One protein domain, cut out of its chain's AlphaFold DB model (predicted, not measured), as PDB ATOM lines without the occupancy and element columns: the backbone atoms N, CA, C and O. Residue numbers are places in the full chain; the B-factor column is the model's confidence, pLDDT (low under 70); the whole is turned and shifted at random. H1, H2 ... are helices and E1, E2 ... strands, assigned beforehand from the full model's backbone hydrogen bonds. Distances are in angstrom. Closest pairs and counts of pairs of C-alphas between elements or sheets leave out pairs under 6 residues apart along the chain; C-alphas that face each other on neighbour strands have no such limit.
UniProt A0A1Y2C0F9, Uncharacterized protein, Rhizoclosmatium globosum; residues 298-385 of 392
ATOM      1  N   ALA A 298     230.425 328.493 474.993       86.50
ATOM      2  CA  ALA A 298     230.672 327.254 474.275       86.50
ATOM      3  C   ALA A 298     231.462 327.545 473.003       86.50
ATOM      4  O   ALA A 298     231.206 328.531 472.313       86.50
ATOM      5  N   MET A 299     232.403 326.672 472.662       85.12
ATOM      6  CA  MET A 299     233.093 326.765 471.382       85.12
ATOM      7  C   MET A 299     232.209 326.162 470.287       85.12
ATOM      8  O   MET A 299     231.714 325.043 470.416       85.12
ATOM      9  N   LYS A 300     231.996 326.913 469.211       87.12
ATOM     10  CA  LYS A 300     231.198 326.522 468.051       87.12
ATOM     11  C   LYS A 300     232.081 326.537 466.812       87.12
ATOM     12  O   LYS A 300     232.767 327.520 466.555       87.12
ATOM     13  N   PHE A 301     232.041 325.461 466.037       83.31
ATOM     14  CA  PHE A 301     232.692 325.426 464.733       83.31
ATOM     15  C   PHE A 301     231.908 326.276 463.724       83.31
ATOM     16  O   PHE A 301     230.683 326.148 463.625       83.31
ATOM     17  N   ASP A 302     232.598 327.148 462.989       78.50
ATOM     18  CA  ASP A 302     231.995 327.970 461.944       78.50
ATOM     19  C   ASP A 302     232.143 327.292 460.579       78.50
ATOM     20  O   ASP A 302     233.135 327.457 459.870       78.50
ATOM     21  N   TRP A 303     231.115 326.535 460.194       72.75
ATOM     22  CA  TRP A 303     231.073 325.866 458.895       72.75
ATOM     23  C   TRP A 303     231.076 326.845 457.717       72.75
ATOM     24  O   TRP A 303     231.656 326.541 456.681       72.75
ATOM     25  N   SER A 304     230.436 328.009 457.864       67.31
ATOM     26  CA  SER A 304     230.209 328.944 456.756       67.31
ATOM     27  C   SER A 304     231.455 329.709 456.330       67.31
ATOM     28  O   SER A 304     231.588 330.038 455.156       67.31
ATOM     29  N   SER A 305     232.373 329.968 457.263       63.44
ATOM     30  CA  SER A 305     233.650 330.632 456.976       63.44
ATOM     31  C   SER A 305     234.812 329.662 456.737       63.44
ATOM     32  O   SER A 305     235.927 330.117 456.450       63.44
ATOM     33  N   SER A 306     234.534 328.355 456.836       57.47
ATOM     34  CA  SER A 306     235.469 327.241 456.630       57.47
ATOM     35  C   SER A 306     235.234 326.496 455.301       57.47
ATOM     36  O   SER A 306     235.693 325.371 455.130       57.47
ATOM     37  N   THR A 307     234.477 327.069 454.359       56.94
ATOM     38  CA  THR A 307     234.106 326.407 453.099       56.94
ATOM     39  C   THR A 307     235.245 326.367 452.079       56.94
ATOM     40  O   THR A 307     235.751 327.397 451.640       56.94
ATOM     41  N   ALA A 308     235.577 325.148 451.654       53.41
ATOM     42  CA  ALA A 308     236.258 324.851 450.400       53.41
ATOM     43  C   ALA A 308     235.369 325.270 449.213       53.41
ATOM     44  O   ALA A 308     234.157 325.039 449.207       53.41
ATOM     45  N   THR A 309     235.957 325.926 448.220       53.28
ATOM     46  CA  THR A 309     235.264 326.686 447.160       53.28
ATOM     47  C   THR A 309     234.719 325.847 445.994       53.28
ATOM     48  O   THR A 309     234.300 326.416 444.985       53.28
ATOM     49  N   GLN A 310     234.687 324.515 446.090       56.19
ATOM     50  CA  GLN A 310     234.367 323.643 444.951       56.19
ATOM     51  C   GLN A 310     233.006 322.931 445.015       56.19
ATOM     52  O   GLN A 310     232.463 322.613 446.073       56.19
ATOM     53  N   SER A 311     232.467 322.662 443.820       63.28
ATOM     54  CA  SER A 311     231.209 321.959 443.547       63.28
ATOM     55  C   SER A 311     231.192 320.556 444.159       63.28
ATOM     56  O   SER A 311     231.669 319.596 443.557       63.28
ATOM     57  N   CYS A 312     230.618 320.427 445.355       67.00
ATOM     58  CA  CYS A 312     230.479 319.145 446.034       67.00
ATOM     59  C   CYS A 312     229.532 318.213 445.256       67.00
ATOM     60  O   CYS A 312     228.350 318.546 445.126       67.00
ATOM     61  N   PRO A 313     229.981 317.031 444.785       67.75
ATOM     62  CA  PRO A 313     229.121 316.109 444.037       67.75
ATOM     63  C   PRO A 313     227.910 315.626 444.846       67.75
ATOM     64  O   PRO A 313     226.855 315.362 444.280       67.75
ATOM     65  N   ASN A 314     228.057 315.541 446.175       70.19
ATOM     66  CA  ASN A 314     227.017 315.137 447.121       70.19
ATOM     67  C   ASN A 314     226.962 316.131 448.293       70.19
ATOM     68  O   ASN A 314     227.411 315.827 449.398       70.19
ATOM     69  N   ALA A 315     226.460 317.342 448.043       67.50
ATOM     70  CA  ALA A 315     226.355 318.367 449.078       67.50
ATOM     71  C   ALA A 315     225.449 317.909 450.239       67.50
ATOM     72  O   ALA A 315     224.301 317.514 450.033       67.50
ATOM     73  N   ASN A 316     225.957 318.004 451.467       69.50
ATOM     74  CA  ASN A 316     225.190 317.804 452.693       69.50
ATOM     75  C   ASN A 316     225.040 319.160 453.397       69.50
ATOM     76  O   ASN A 316     226.029 319.837 453.644       69.50
ATOM     77  N   SER A 317     223.818 319.562 453.747       68.56
ATOM     78  CA  SER A 317     223.559 320.860 454.393       68.56
ATOM     79  C   SER A 317     224.136 320.988 455.809       68.56
ATOM     80  O   SER A 317     224.186 322.090 456.348       68.56
ATOM     81  N   SER A 318     224.552 319.875 456.420       68.38
ATOM     82  CA  SER A 318     225.056 319.812 457.798       68.38
ATOM     83  C   SER A 318     226.559 319.527 457.899       68.38
ATOM     84  O   SER A 318     227.085 319.505 459.010       68.38
ATOM     85  N   LEU A 319     227.251 319.285 456.778       68.88
ATOM     86  CA  LEU A 319     228.682 318.962 456.738       68.88
ATOM     87  C   LEU A 319     229.362 319.730 455.597       68.88
ATOM     88  O   LEU A 319     228.796 319.816 454.508       68.88
ATOM     89  N   PRO A 320     230.577 320.260 455.794       67.75
ATOM     90  CA  PRO A 320     231.302 320.931 454.733       67.75
ATOM     91  C   PRO A 320     231.824 319.884 453.753       67.75
ATOM     92  O   PRO A 320     232.152 318.755 454.128       67.75
ATOM     93  N   CYS A 321     231.932 320.271 452.489       69.31
ATOM     94  CA  CYS A 321     232.638 319.458 451.515       69.31
ATOM     95  C   CYS A 321     234.134 319.706 451.689       69.31
ATOM     96  O   CYS A 321     234.570 320.840 451.521       69.31
ATOM     97  N   LEU A 322     234.893 318.681 452.066       69.38
ATOM     98  CA  LEU A 322     236.340 318.770 452.241       69.38
ATOM     99  C   LEU A 322     237.011 317.951 451.148       69.38
ATOM    100  O   LEU A 322     236.723 316.760 451.016       69.38
ATOM    101  N   PHE A 323     237.893 318.584 450.383       68.69
ATOM    102  CA  PHE A 323     238.750 317.904 449.422       68.69
ATOM    103  C   PHE A 323     240.165 317.802 449.993       68.69
ATOM    104  O   PHE A 323     240.610 318.682 450.722       68.69
ATOM    105  N   TYR A 324     240.851 316.694 449.711       66.75
ATOM    106  CA  TYR A 324     242.172 316.407 450.280       66.75
ATOM    107  C   TYR A 324     243.281 317.310 449.719       66.75
ATOM    108  O   TYR A 324     244.354 317.382 450.302       66.75
ATOM    109  N   ASP A 325     243.037 317.955 448.579       68.31
ATOM    110  CA  ASP A 325     243.935 318.893 447.906       68.31
ATOM    111  C   ASP A 325     243.706 320.352 448.333       68.31
ATOM    112  O   ASP A 325     244.476 321.232 447.943       68.31
ATOM    113  N   GLU A 326     242.688 320.620 449.157       66.81
ATOM    114  CA  GLU A 326     242.396 321.949 449.682       66.81
ATOM    115  C   GLU A 326     242.704 322.045 451.180       66.81
ATOM    116  O   GLU A 326     242.326 321.200 451.994       66.81
ATOM    117  N   VAL A 327     243.363 323.138 451.564       67.50
ATOM    118  CA  VAL A 327     243.561 323.467 452.976       67.50
ATOM    119  C   VAL A 327     242.199 323.773 453.586       67.50
ATOM    120  O   VAL A 327     241.507 324.679 453.130       67.50
ATOM    121  N   PHE A 328     241.836 323.053 454.645       69.88
ATOM    122  CA  PHE A 328     240.615 323.306 455.401       69.88
ATOM    123  C   PHE A 328     240.891 324.281 456.558       69.88
ATOM    124  O   PHE A 328     241.477 323.875 457.568       69.88
ATOM    125  N   PRO A 329     240.499 325.567 456.453       71.38
ATOM    126  CA  PRO A 329     240.714 326.518 457.531       71.38
ATOM    127  C   PRO A 329     239.690 326.261 458.634       71.38
ATOM    128  O   PRO A 329     238.512 326.567 458.492       71.38
ATOM    129  N   LEU A 330     240.140 325.711 459.754       76.00
ATOM    130  CA  LEU A 330     239.287 325.489 460.912       76.00
ATOM    131  C   LEU A 330     239.057 326.818 461.636       76.00
ATOM    132  O   LEU A 330     239.974 327.382 462.240       76.00
ATOM    133  N   LYS A 331     237.827 327.326 461.586       80.81
ATOM    134  CA  LYS A 331     237.440 328.535 462.317       80.81
ATOM    135  C   LYS A 331     236.463 328.203 463.427       80.81
ATOM    136  O   LYS A 331     235.449 327.535 463.227       80.81
ATOM    137  N   PHE A 332     236.772 328.706 464.613       84.50
ATOM    138  CA  PHE A 332     235.933 328.563 465.789       84.50
ATOM    139  C   PHE A 332     235.395 329.925 466.207       84.50
ATOM    140  O   PHE A 332     236.035 330.962 466.049       84.50
ATOM    141  N   SER A 333     234.194 329.913 466.763       87.62
ATOM    142  CA  SER A 333     233.580 331.052 467.423       87.62
ATOM    143  C   SER A 333     233.231 330.671 468.854       87.62
ATOM    144  O   SER A 333     232.834 329.539 469.123       87.62
ATOM    145  N   ILE A 334     233.342 331.612 469.779       85.56
ATOM    146  CA  ILE A 334     232.792 331.489 471.122       85.56
ATOM    147  C   ILE A 334     231.331 331.939 471.061       85.56
ATOM    148  O   ILE A 334     231.038 333.095 470.746       85.56
ATOM    149  N   LEU A 335     230.421 331.015 471.358       86.56
ATOM    150  CA  LEU A 335     229.006 331.270 471.592       86.56
ATOM    151  C   LEU A 335     228.802 331.638 473.059       86.56
ATOM    152  O   LEU A 335     229.056 330.818 473.940       86.56
ATOM    153  N   ASN A 336     228.282 332.833 473.315       83.50
ATOM    154  CA  ASN A 336     227.707 333.166 474.610       83.50
ATOM    155  C   ASN A 336     226.262 332.649 474.645       83.50
ATOM    156  O   ASN A 336     225.402 333.120 473.903       83.50
ATOM    157  N   GLN A 337     225.996 331.663 475.496       82.75
ATOM    158  CA  GLN A 337     224.705 330.978 475.584       82.75
ATOM    159  C   GLN A 337     223.589 331.852 476.173       82.75
ATOM    160  O   GLN A 337     222.418 331.526 476.005       82.75
ATOM    161  N   ILE A 338     223.930 332.952 476.850       76.88
ATOM    162  CA  ILE A 338     222.950 333.853 477.473       76.88
ATOM    163  C   ILE A 338     222.477 334.906 476.482       76.88
ATOM    164  O   ILE A 338     221.279 335.116 476.322       76.88
ATOM    165  N   THR A 339     223.415 335.559 475.806       74.88
ATOM    166  CA  THR A 339     223.117 336.608 474.823       74.88
ATOM    167  C   THR A 339     222.835 336.037 473.435       74.88
ATOM    168  O   THR A 339     222.370 336.757 472.555       74.88
ATOM    169  N   ASN A 340     223.146 334.753 473.223       80.81
ATOM    170  CA  ASN A 340     223.154 334.085 471.925       80.81
ATOM    171  C   ASN A 340     224.041 334.801 470.885       80.81
ATOM    172  O   ASN A 340     223.774 334.758 469.683       80.81
ATOM    173  N   THR A 341     225.097 335.481 471.343       82.31
ATOM    174  CA  THR A 341     226.054 336.170 470.469       82.31
ATOM    175  C   THR A 341     227.249 335.276 470.159       82.31
ATOM    176  O   THR A 341     227.710 334.498 470.996       82.31
ATOM    177  N   LEU A 342     227.755 335.392 468.931       83.75
ATOM    178  CA  LEU A 342     228.967 334.718 468.477       83.75
ATOM    179  C   LEU A 342     230.101 335.733 468.384       83.75
ATOM    180  O   LEU A 342     229.926 336.831 467.860       83.75
ATOM    181  N   SER A 343     231.271 335.343 468.872       83.50
ATOM    182  CA  SER A 343     232.514 336.094 468.710       83.50
ATOM    183  C   SER A 343     233.580 335.176 468.130       83.50
ATOM    184  O   SER A 343     233.650 334.009 468.504       83.50
ATOM    185  N   GLN A 344     234.392 335.667 467.197       84.00
ATOM    186  CA  GLN A 344     235.436 334.851 466.579       84.00
ATOM    187  C   GLN A 344     236.502 334.471 467.617       84.00
ATOM    188  O   GLN A 344     236.995 335.330 468.353       84.00
ATOM    189  N   TYR A 345     236.866 333.188 467.668       82.75
ATOM    190  CA  TYR A 345     237.983 332.709 468.474       82.75
ATOM    191  C   TYR A 345     239.289 332.931 467.710       82.75
ATOM    192  O   TYR A 345     239.480 332.370 466.635       82.75
ATOM    193  N   THR A 346     240.187 333.738 468.270       78.19
ATOM    194  CA  THR A 346     241.499 334.060 467.676       78.19
ATOM    195  C   THR A 346     242.667 333.393 468.408       78.19
ATOM    196  O   THR A 346     243.830 333.665 468.115       78.19
ATOM    197  N   GLY A 347     242.370 332.549 469.401       73.94
ATOM    198  CA  GLY A 347     243.380 331.821 470.161       73.94
ATOM    199  C   GLY A 347     243.943 330.620 469.403       73.94
ATOM    200  O   GLY A 347     243.517 330.281 468.297       73.94
ATOM    201  N   THR A 348     244.908 329.950 470.023       75.44
ATOM    202  CA  THR A 348     245.428 328.676 469.526       75.44
ATOM    203  C   THR A 348     244.512 327.541 469.950       75.44
ATOM    204  O   THR A 348     244.022 327.506 471.077       75.44
ATOM    205  N   TYR A 349     244.303 326.584 469.057       75.50
ATOM    206  CA  TYR A 349     243.553 325.380 469.371       75.50
ATOM    207  C   TYR A 349     244.351 324.155 468.963       75.50
ATOM    208  O   TYR A 349     245.247 324.187 468.118       75.50
ATOM    209  N   THR A 350     244.024 323.061 469.630       74.38
ATOM    210  CA  THR A 350     244.668 321.784 469.410       74.38
ATOM    211  C   THR A 350     243.617 320.790 468.973       74.38
ATOM    212  O   THR A 350     242.594 320.642 469.639       74.38
ATOM    213  N   LEU A 351     243.869 320.119 467.856       75.88
ATOM    214  CA  LEU A 351     242.989 319.079 467.356       75.88
ATOM    215  C   LEU A 351     243.671 317.728 467.445       75.88
ATOM    216  O   LEU A 351     244.871 317.584 467.206       75.88
ATOM    217  N   GLN A 352     242.857 316.741 467.792       82.38
ATOM    218  CA  GLN A 352     243.233 315.346 467.812       82.38
ATOM    219  C   GLN A 352     242.190 314.575 467.014       82.38
ATOM    220  O   GLN A 352     240.993 314.636 467.305       82.38
ATOM    221  N   VAL A 353     242.646 313.835 466.011       83.44
ATOM    222  CA  VAL A 353     241.789 312.897 465.291       83.44
ATOM    223  C   VAL A 353     241.575 311.678 466.185       83.44
ATOM    224  O   VAL A 353     242.522 310.943 466.471       83.44
ATOM    225  N   ILE A 354     240.336 311.480 466.637       88.75
ATOM    226  CA  ILE A 354     239.945 310.399 467.562       88.75
ATOM    227  C   ILE A 354     239.196 309.247 466.881       88.75
ATOM    228  O   ILE A 354     238.898 308.238 467.513       88.75
ATOM    229  N   GLY A 355     238.869 309.386 465.599       90.69
ATOM    230  CA  GLY A 355     238.076 308.414 464.862       90.69
ATOM    231  C   GLY A 355     237.921 308.801 463.401       90.69
ATOM    232  O   GLY A 355     238.251 309.916 462.998       90.69
ATOM    233  N   GLY A 356     237.402 307.868 462.614       89.50
ATOM    234  CA  GLY A 356     237.160 308.070 461.193       89.50
ATOM    235  C   GLY A 356     236.592 306.822 460.532       89.50
ATOM    236  O   GLY A 356     236.505 305.753 461.137       89.50
ATOM    237  N   GLY A 357     236.175 306.971 459.282       86.81
ATOM    238  CA  GLY A 357     235.592 305.907 458.476       86.81
ATOM    239  C   GLY A 357     235.324 306.402 457.053       86.81
ATOM    240  O   GLY A 357     235.280 307.612 456.831       86.81
ATOM    241  N   PRO A 358     235.157 305.494 456.081       81.69
ATOM    242  CA  PRO A 358     234.921 305.859 454.682       81.69
ATOM    243  C   PRO A 358     233.551 306.519 454.437       81.69
ATOM    244  O   PRO A 358     233.328 307.093 453.375       81.69
ATOM    245  N   SER A 359     232.618 306.440 455.389       77.81
ATOM    246  CA  SER A 359     231.304 307.088 455.334       77.81
ATOM    247  C   SER A 359     230.854 307.549 456.721       77.81
ATOM    248  O   SER A 359     231.297 307.006 457.731       77.81
ATOM    249  N   LEU A 360     229.898 308.486 456.781       78.12
ATOM    250  CA  LEU A 360     229.316 308.981 458.039       78.12
ATOM    251  C   LEU A 360     228.783 307.846 458.940       78.12
ATOM    252  O   LEU A 360     228.906 307.909 460.157       78.12
ATOM    253  N   THR A 361     228.225 306.792 458.340       85.38
ATOM    254  CA  THR A 361     227.667 305.628 459.049       85.38
ATOM    255  C   THR A 361     228.712 304.610 459.500       85.38
ATOM    256  O   THR A 361     228.384 303.708 460.265       85.38
ATOM    257  N   THR A 362     229.954 304.728 459.027       88.75
ATOM    258  CA  THR A 362     231.063 303.817 459.353       88.75
ATOM    259  C   THR A 362     232.150 304.490 460.189       88.75
ATOM    260  O   THR A 362     233.169 303.863 460.480       88.75
ATOM    261  N   ILE A 363     231.939 305.746 460.606       88.75
ATOM    262  CA  ILE A 363     232.824 306.428 461.552       88.75
ATOM    263  C   ILE A 363     232.837 305.637 462.859       88.75
ATOM    264  O   ILE A 363     231.799 305.390 463.473       88.75
ATOM    265  N   SER A 364     234.035 305.263 463.288       93.69
ATOM    266  CA  SER A 364     234.272 304.595 464.563       93.69
ATOM    267  C   SER A 364     235.450 305.241 465.282       93.69
ATOM    268  O   SER A 364     236.310 305.867 464.657       93.69
ATOM    269  N   ASN A 365     235.471 305.107 466.607       94.88
ATOM    270  CA  ASN A 365     236.582 305.589 467.415       94.88
ATOM    271  C   ASN A 365     237.831 304.758 467.119       94.88
ATOM    272  O   ASN A 365     237.787 303.526 467.090       94.88
ATOM    273  N   TYR A 366     238.951 305.439 466.930       93.06
ATOM    274  CA  TYR A 366     240.247 304.810 466.751       93.06
ATOM    275  C   TYR A 366     240.780 304.260 468.078       93.06
ATOM    276  O   TYR A 366     240.552 304.810 469.153       93.06
ATOM    277  N   THR A 367     241.529 303.163 467.997       90.62
ATOM    278  CA  THR A 367     242.360 302.668 469.104       90.62
ATOM    279  C   THR A 367     243.504 303.643 469.393       90.62
ATOM    280  O   THR A 367     243.913 304.393 468.509       90.62
ATOM    281  N   ASN A 368     244.100 303.596 470.590       86.62
ATOM    282  CA  ASN A 368     245.240 304.461 470.938       86.62
ATOM    283  C   ASN A 368     246.384 304.374 469.912       86.62
ATOM    284  O   ASN A 368     246.934 305.394 469.513       86.62
ATOM    285  N   THR A 369     246.692 303.170 469.420       85.44
ATOM    286  CA  THR A 369     247.695 302.946 468.368       85.44
ATOM    287  C   THR A 369     247.337 303.637 467.053       85.44
ATOM    288  O   THR A 369     248.202 304.235 466.416       85.44
ATOM    289  N   GLN A 370     246.062 303.600 466.659       87.94
ATOM    290  CA  GLN A 370     245.584 304.293 465.462       87.94
ATOM    291  C   GLN A 370     245.632 305.812 465.652       87.94
ATOM    292  O   GLN A 370     246.151 306.498 464.777       87.94
ATOM    293  N   ILE A 371     245.198 306.325 466.810       84.56
ATOM    294  CA  ILE A 371     245.288 307.752 467.160       84.56
ATOM    295  C   ILE A 371     246.736 308.240 467.047       84.56
ATOM    296  O   ILE A 371     246.980 309.272 466.427       84.56
ATOM    297  N   THR A 372     247.715 307.498 467.573       81.69
ATOM    298  CA  THR A 372     249.134 307.877 467.457       81.69
ATOM    299  C   THR A 372     249.627 307.860 466.007       81.69
ATOM    300  O   THR A 372     250.417 308.721 465.631       81.69
ATOM    301  N   SER A 373     249.150 306.924 465.178       83.19
ATOM    302  CA  SER A 373     249.561 306.834 463.769       83.19
ATOM    303  C   SER A 373     249.040 307.981 462.898       83.19
ATOM    304  O   SER A 373     249.746 308.426 461.999       83.19
ATOM    305  N   VAL A 374     247.829 308.480 463.178       78.50
ATOM    306  CA  VAL A 374     247.182 309.542 462.383       78.50
ATOM    307  C   VAL A 374     247.443 310.951 462.922       78.50
ATOM    308  O   VAL A 374     247.156 311.924 462.235       78.50
ATOM    309  N   ASN A 375     248.010 311.076 464.128       77.50
ATOM    310  CA  ASN A 375     248.435 312.349 464.721       77.50
ATOM    311  C   ASN A 375     249.971 312.353 464.960       77.50
ATOM    312  O   ASN A 375     250.408 312.330 466.120       77.50
ATOM    313  N   PRO A 376     250.816 312.332 463.904       59.91
ATOM    314  CA  PRO A 376     252.273 312.289 464.048       59.91
ATOM    315  C   PRO A 376     252.791 313.600 464.665       59.91
ATOM    316  O   PRO A 376     252.635 314.672 464.092       59.91
ATOM    317  N   GLY A 377     253.380 313.516 465.863       60.47
ATOM    318  CA  GLY A 377     253.801 314.684 466.658       60.47
ATOM    319  C   GLY A 377     253.539 314.563 468.164       60.47
ATOM    320  O   GLY A 377     253.965 315.419 468.929       60.47
ATOM    321  N   GLY A 378     252.886 313.480 468.599       52.78
ATOM    322  CA  GLY A 378     252.551 313.262 470.005       52.78
ATOM    323  C   GLY A 378     251.207 313.901 470.336       52.78
ATOM    324  O   GLY A 378     251.136 315.043 470.762       52.78
ATOM    325  N   ASN A 379     250.140 313.128 470.120       52.22
ATOM    326  CA  ASN A 379     248.749 313.334 470.544       52.22
ATOM    327  C   ASN A 379     248.002 314.598 470.084       52.22
ATOM    328  O   ASN A 379     246.784 314.628 470.246       52.22
ATOM    329  N   THR A 380     248.658 315.600 469.503       52.81
ATOM    330  CA  THR A 380     248.052 316.926 469.324       52.81
ATOM    331  C   THR A 380     248.672 317.700 468.160       52.81
ATOM    332  O   THR A 380     249.872 317.965 468.177       52.81
ATOM    333  N   LEU A 381     247.863 318.105 467.170       57.25
ATOM    334  CA  LEU A 381     248.259 319.093 466.158       57.25
ATOM    335  C   LEU A 381     247.843 320.486 466.646       57.25
ATOM    336  O   LEU A 381     246.662 320.715 466.913       57.25
ATOM    337  N   ILE A 382     248.799 321.411 466.769       53.12
ATOM    338  CA  ILE A 382     248.524 322.809 467.130       53.12
ATOM    339  C   ILE A 382     248.207 323.577 465.846       53.12
ATOM    340  O   ILE A 382     249.029 323.620 464.934       53.12
ATOM    341  N   TRP A 383     247.043 324.211 465.784       57.81
ATOM    342  CA  TRP A 383     246.631 325.081 464.684       57.81
ATOM    343  C   TRP A 383     246.423 326.499 465.241       57.81
ATOM    344  O   TRP A 383     245.875 326.684 466.332       57.81
ATOM    345  N   SER A 384     246.902 327.513 464.521       50.69
ATOM    346  CA  SER A 384     246.779 328.926 464.901       50.69
ATOM    347  C   SER A 384     246.264 329.756 463.727       50.69
ATOM    348  O   SER A 384     246.704 329.539 462.601       50.69
ATOM    349  N   ASP A 385     245.402 330.741 464.001       48.50
ATOM    350  CA  ASP A 385     244.834 331.675 463.005       48.50
ATOM    351  C   ASP A 385     245.913 332.535 462.302       48.50
ATOM    352  O   ASP A 385     245.737 333.025 461.190       48.50
TER     353      ASP A 385
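What this domain is: This is residues 298 to 385 of the 392 residues of an uncharacterized protein of Rhizoclosmatium globosum (UniProt A0A1Y2C0F9). What is the main picture? There is little regular structure: a three-strand antiparallel sheet, E1 - E2 - E3, sits at one end and short helix H1 at the other, with antiparallel ribbon E4 - E5 between. What is its make-up? The 88 printed residues, 26 in named elements, run E1 E2 E3 E4 H1 E5, mixed and loose, with radius of gyration of the C-alphas 15.1 A and spans 42 by 34 by 24 A.

Where its parts are: Where is the larger sheet? E1 is residues 298 to 301, from C-alpha 298 at (230.672, 327.254, 474.275); E2, 332 to 336, is 12.9 A long; E3 is 341 to 344. Where are the others? E4 is 349 to 351; H1, 368 to 374, is 10.1 A long; E5 is 381 to 383, ending at C-alpha (246.631, 325.081, 464.684).

How they stand to each other: Which strands pair? E1 E2 E3 form a meander, each the antiparallel neighbour of the one before; N 300 and O 333 at 2.8 A, and N 334 and O 343 at 2.7 A, are within hydrogen-bond range. E4 and E5 are antiparallel at 143 degrees, with N 351 and O 381 at 3.0 A. And H1? Every O i to N i+4 pair is within range; H1 is not on the E1 E2 E3 sheet.

The domain as a whole: How large is it? The farthest C-alphas, of Thr 339 and Thr 369, are 42.2 A apart; the printed part has no cut. Which links are long? E1 to E2 and E4 to H1. Where is confidence low? Residues 304 to 313, 315 to 328 and 376 to 385 have pLDDT under 70.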